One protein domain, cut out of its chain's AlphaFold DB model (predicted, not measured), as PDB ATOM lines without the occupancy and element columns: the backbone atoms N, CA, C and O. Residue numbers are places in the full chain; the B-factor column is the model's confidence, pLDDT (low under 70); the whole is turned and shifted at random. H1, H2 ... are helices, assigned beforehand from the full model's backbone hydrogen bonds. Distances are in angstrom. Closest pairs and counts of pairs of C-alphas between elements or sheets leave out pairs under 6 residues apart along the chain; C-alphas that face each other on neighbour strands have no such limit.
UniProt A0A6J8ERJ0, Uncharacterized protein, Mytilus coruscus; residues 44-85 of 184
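What this domain is: This is residues 44 to 85 of the 184 residues of an uncharacterized protein of Mytilus coruscus (UniProt A0A6J8ERJ0). This is a flat, open loop of chain with a helix on each side: it runs out through residues 44 to 52 and the short H1, turns round in residues 60 to 69 and comes back through the longer H2. The 42 printed residues hold two named helices, H1 then H2, and no named strand; the class is all helix, with under half of the residues, 18, in named elements. It is only just compact, close to loose, with a radius of gyration of the C-alphas of 10.5 A and spans of 31 by 21 by 11 A.

How they stand to each other: Look first at H1, residues 53 to 59, then at H2, residues 70 to 80; they are near each other, their closest C-alphas 8.4 A apart. In both, every O i to N i+4 pair is within hydrogen-bond range.

Where its parts are: Find C-alpha 53 at (115.486, 92.456, 90.368); from there H1 runs 9.8 A to Asp 59. H2 runs 15.4 A from Lys 70 to C-alpha 80 at (116.406, 90.038, 80.783).

The domain as a whole: The C-alphas of Thr 44 and Thr 65, the two farthest apart, are 31.6 A apart; those of Thr 44 and Leu 85, first and last printed, 11.2 A. The printed part has no cut, and the link between the helices is short. Confidence is low, under 70, at residues 44 to 51 and 64 to 67.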
ATOM      1  N   THR A  44     126.093  91.178  74.042       45.41
ATOM      2  CA  THR A  44     125.418  90.326  73.057       45.41
ATOM      3  C   THR A  44     124.225  89.529  73.601       45.41
ATOM      4  O   THR A  44     123.582  88.833  72.817       45.41
ATOM      5  N   GLY A  45     123.860  89.642  74.889       47.06
ATOM      6  CA  GLY A  45     122.798  88.791  75.466       47.06
ATOM      7  C   GLY A  45     121.776  89.450  76.394       47.06
ATOM      8  O   GLY A  45     120.612  89.052  76.384       47.06
ATOM      9  N   PHE A  46     122.159  90.456  77.179       50.84
ATOM     10  CA  PHE A  46     121.244  91.072  78.142       50.84
ATOM     11  C   PHE A  46     120.673  92.376  77.593       50.84
ATOM     12  O   PHE A  46     121.409  93.254  77.147       50.84
ATOM     13  N   ARG A  47     119.344  92.531  77.638       51.31
ATOM     14  CA  ARG A  47     118.670  93.733  77.111       51.31
ATOM     15  C   ARG A  47     119.022  95.013  77.872       51.31
ATOM     16  O   ARG A  47     118.825  96.100  77.334       51.31
ATOM     17  N   THR A  48     119.496  94.908  79.117       51.53
ATOM     18  CA  THR A  48     119.786  96.074  79.962       51.53
ATOM     19  C   THR A  48     121.043  95.869  80.813       51.53
ATOM     20  O   THR A  48     121.156  94.879  81.530       51.53
ATOM     21  N   ASN A  49     121.949  96.851  80.795       53.00
ATOM     22  CA  ASN A  49     123.162  96.905  81.634       53.00
ATOM     23  C   ASN A  49     122.898  97.524  83.031       53.00
ATOM     24  O   ASN A  49     123.825  97.889  83.757       53.00
ATOM     25  N   GLU A  50     121.625  97.689  83.399       61.09
ATOM     26  CA  GLU A  50     121.165  98.317  84.649       61.09
ATOM     27  C   GLU A  50     120.071  97.489  85.346       61.09
ATOM     28  O   GLU A  50     119.336  98.001  86.194       61.09
ATOM     29  N   PHE A  51     119.926  96.210  84.980       66.56
ATOM     30  CA  PHE A  51     118.899  95.362  85.574       66.56
ATOM     31  C   PHE A  51     119.097  95.226  87.091       66.56
ATOM     32  O   PHE A  51     120.170  94.860  87.569       66.56
ATOM     33  N   SER A  52     118.027  95.470  87.845       74.81
ATOM     34  CA  SER A  52     117.932  95.182  89.273       74.81
ATOM     35  C   SER A  52     116.618  94.461  89.515       74.81
ATOM     36  O   SER A  52     115.557  95.009  89.216       74.81
ATOM     37  N   LEU A  53     116.681  93.249  90.076       71.94
ATOM     38  CA  LEU A  53     115.486  92.456  90.368       71.94
ATOM     39  C   LEU A  53     114.532  93.226  91.287       71.94
ATOM     40  O   LEU A  53     113.345  93.304  91.001       71.94
ATOM     41  N   ASN A  54     115.054  93.875  92.330       73.62
ATOM     42  CA  ASN A  54     114.246  94.676  93.253       73.62
ATOM     43  C   ASN A  54     113.556  95.849  92.551       73.62
ATOM     44  O   ASN A  54     112.381  96.107  92.801       73.62
ATOM     45  N   LYS A  55     114.268  96.537  91.651       77.69
ATOM     46  CA  LYS A  55     113.692  97.633  90.864       77.69
ATOM     47  C   LYS A  55     112.626  97.115  89.899       77.69
ATOM     48  O   LYS A  55     111.543  97.674  89.838       77.69
ATOM     49  N   TRP A  56     112.896  96.005  89.214       81.56
ATOM     50  CA  TRP A  56     111.943  95.377  88.302       81.56
ATOM     51  C   TRP A  56     110.677  94.893  89.021       81.56
ATOM     52  O   TRP A  56     109.580  95.094  88.506       81.56
ATOM     53  N   LEU A  57     110.808  94.313  90.221       79.25
ATOM     54  CA  LEU A  57     109.678  93.924  91.071       79.25
ATOM     55  C   LEU A  57     108.828  95.147  91.445       79.25
ATOM     56  O   LEU A  57     107.611  95.126  91.260       79.25
ATOM     57  N   GLN A  58     109.468  96.233  91.894       83.88
ATOM     58  CA  GLN A  58     108.797  97.494  92.231       83.88
ATOM     59  C   GLN A  58     108.074  98.106  91.023       83.88
ATOM     60  O   GLN A  58     106.887  98.421  91.117       83.88
ATOM     61  N   ASP A  59     108.758  98.217  89.884       85.31
ATOM     62  CA  ASP A  59     108.215  98.779  88.643       85.31
ATOM     63  C   ASP A  59     107.056  97.922  88.096       85.31
ATOM     64  O   ASP A  59     106.066  98.449  87.583       85.31
ATOM     65  N   SER A  60     107.130  96.598  88.279       82.69
ATOM     66  CA  SER A  60     106.083  95.636  87.903       82.69
ATOM     67  C   SER A  60     104.950  95.524  88.932       82.69
ATOM     68  O   SER A  60     104.008  94.762  88.717       82.69
ATOM     69  N   LYS A  61     105.008  96.289  90.036       84.19
ATOM     70  CA  LYS A  61     104.048  96.254  91.157       84.19
ATOM     71  C   LYS A  61     103.904  94.862  91.789       84.19
ATOM     72  O   LYS A  61     102.828  94.506  92.267       84.19
ATOM     73  N   ILE A  62     104.988  94.088  91.788       77.75
ATOM     74  CA  ILE A  62     105.081  92.771  92.417       77.75
ATOM     75  C   ILE A  62     105.683  92.969  93.816       77.75
ATOM     76  O   ILE A  62     106.771  93.544  93.925       77.75
ATOM     77  N   PRO A  63     105.014  92.529  94.895       73.50
ATOM     78  CA  PRO A  63     105.585  92.588  96.233       73.50
ATOM     79  C   PRO A  63     106.920  91.839  96.289       73.50
ATOM     80  O   PRO A  63     107.031  90.707  95.831       73.50
ATOM     81  N   THR A  64     107.944  92.443  96.894       62.06
ATOM     82  CA  THR A  64     109.286  91.836  97.011       62.06
ATOM     83  C   THR A  64     109.330  90.587  97.898       62.06
ATOM     84  O   THR A  64     110.368  89.945  98.000       62.06
ATOM     85  N   THR A  65     108.227  90.269  98.570       59.41
ATOM     86  CA  THR A  65     108.045  89.087  99.418       59.41
ATOM     87  C   THR A  65     107.391  87.917  98.690       59.41
ATOM     88  O   THR A  65     107.323  86.828  99.257       59.41
ATOM     89  N   ASP A  66     106.893  88.128  97.471       61.09
ATOM     90  CA  ASP A  66     106.141  87.113  96.747       61.09
ATOM     91  C   ASP A  66     107.069  86.250  95.890       61.09
ATOM     92  O   ASP A  66     107.948  86.739  95.176       61.09
ATOM     93  N   VAL A  67     106.828  84.938  95.923       66.38
ATOM     94  CA  VAL A  67     107.335  84.030  94.893       66.38
ATOM     95  C   VAL A  67     106.698  84.473  93.579       66.38
ATOM     96  O   VAL A  67     105.475  84.621  93.508       66.38
ATOM     97  N   LEU A  68     107.511  84.703  92.541       74.94
ATOM     98  CA  LEU A  68     106.989  85.044  91.216       74.94
ATOM     99  C   LEU A  68     105.937  84.015  90.801       74.94
ATOM    100  O   LEU A  68     105.998  82.871  91.217       74.94
ATOM    101  N   THR A  69     104.949  84.384  89.999       84.50
ATOM    102  CA  THR A  69     104.115  83.373  89.329       84.50
ATOM    103  C   THR A  69     104.818  82.911  88.053       84.50
ATOM    104  O   THR A  69     105.657  83.634  87.513       84.50
ATOM    105  N   LYS A  70     104.452  81.747  87.501       84.00
ATOM    106  CA  LYS A  70     105.011  81.282  86.218       84.00
ATOM    107  C   LYS A  70     104.935  82.341  85.093       84.00
ATOM    108  O   LYS A  70     105.938  82.530  84.412       84.00
ATOM    109  N   PRO A  71     103.825  83.089  84.906       85.44
ATOM    110  CA  PRO A  71     103.791  84.197  83.946       85.44
ATOM    111  C   PRO A  71     104.782  85.328  84.258       85.44
ATOM    112  O   PRO A  71     105.418  85.844  83.343       85.44
ATOM    113  N   MET A  72     104.950  85.694  85.532       84.19
ATOM    114  CA  MET A  72     105.909  86.728  85.945       84.19
ATOM    115  C   MET A  72     107.356  86.280  85.722       84.19
ATOM    116  O   MET A  72     108.179  87.075  85.280       84.19
ATOM    117  N   ALA A  73     107.661  85.006  85.969       83.38
ATOM    118  CA  ALA A  73     108.960  84.420  85.657       83.38
ATOM    119  C   ALA A  73     109.255  84.463  84.147       83.38
ATOM    120  O   ALA A  73     110.350  84.855  83.743       83.38
ATOM    121  N   SER A  74     108.269  84.153  83.298       85.06
ATOM    122  CA  SER A  74     108.406  84.310  81.843       85.06
ATOM    123  C   SER A  74     108.664  85.766  81.440       85.06
ATOM    124  O   SER A  74     109.542  86.027  80.619       85.06
ATOM    125  N   GLN A  75     107.952  86.722  82.044       85.50
ATOM    126  CA  GLN A  75     108.161  88.150  81.793       85.50
ATOM    127  C   GLN A  75     109.550  88.617  82.249       85.50
ATOM    128  O   GLN A  75     110.173  89.446  81.585       85.50
ATOM    129  N   LEU A  76     110.060  88.080  83.359       82.12
ATOM    130  CA  LEU A  76     111.416  88.339  83.831       82.12
ATOM    131  C   LEU A  76     112.453  87.841  82.814       82.12
ATOM    132  O   LEU A  76     113.340  88.600  82.434       82.12
ATOM    133  N   ILE A  77     112.312  86.610  82.315       78.38
ATOM    134  CA  ILE A  77     113.189  86.040  81.276       78.38
ATOM    135  C   ILE A  77     113.183  86.909  80.010       78.38
ATOM    136  O   ILE A  77     114.241  87.199  79.447       78.38
ATOM    137  N   GLU A  78     112.004  87.360  79.577       83.25
ATOM    138  CA  GLU A  78     111.858  88.251  78.424       83.25
ATOM    139  C   GLU A  78     112.503  89.622  78.669       83.25
ATOM    140  O   GLU A  78     113.223  90.130  77.806       83.25
ATOM    141  N   THR A  79     112.304  90.195  79.861       77.19
ATOM    142  CA  THR A  79     112.897  91.481  80.263       77.19
ATOM    143  C   THR A  79     114.421  91.405  80.265       77.19
ATOM    144  O   THR A  79     115.090  92.316  79.778       77.19
ATOM    145  N   LEU A  80     114.971  90.303  80.777       74.50
ATOM    146  CA  LEU A  80     116.406  90.038  80.783       74.50
ATOM    147  C   LEU A  80     116.953  89.790  79.371       74.50
ATOM    148  O   LEU A  80     118.123  90.065  79.118       74.50
ATOM    149  N   GLY A  81     116.114  89.329  78.440       73.38
ATOM    150  CA  GLY A  81     116.512  89.004  77.070       73.38
ATOM    151  C   GLY A  81     117.177  87.638  76.918       73.38
ATOM    152  O   GLY A  81     117.703  87.347  75.852       73.38
ATOM    153  N   ILE A  82     117.120  86.786  77.944       72.12
ATOM    154  CA  ILE A  82     117.859  85.514  78.012       72.12
ATOM    155  C   ILE A  82     117.063  84.299  77.527       72.12
ATOM    156  O   ILE A  82     117.496  83.163  77.698       72.12
ATOM    157  N   GLY A  83     115.891  84.500  76.923       77.94
ATOM    158  CA  GLY A  83     115.024  83.394  76.497       77.94
ATOM    159  C   GLY A  83     115.668  82.433  75.487       77.94
ATOM    160  O   GLY A  83     115.290  81.271  75.429       77.94
ATOM    161  N   ASN A  84     116.654  82.891  74.711       77.00
ATOM    162  CA  ASN A  84     117.448  82.056  73.799       77.00
ATOM    163  C   ASN A  84     118.598  81.302  74.492       77.00
ATOM    164  O   ASN A  84     119.073  80.309  73.947       77.00
ATOM    165  N   LEU A  85     119.038  81.771  75.662       72.12
ATOM    166  CA  LEU A  85     120.069  81.139  76.494       72.12
ATOM    167  C   LEU A  85     119.485  80.052  77.400       72.12
ATOM    168  O   LEU A  85     120.184  79.135  77.818       72.12
TER     169      LEU A  85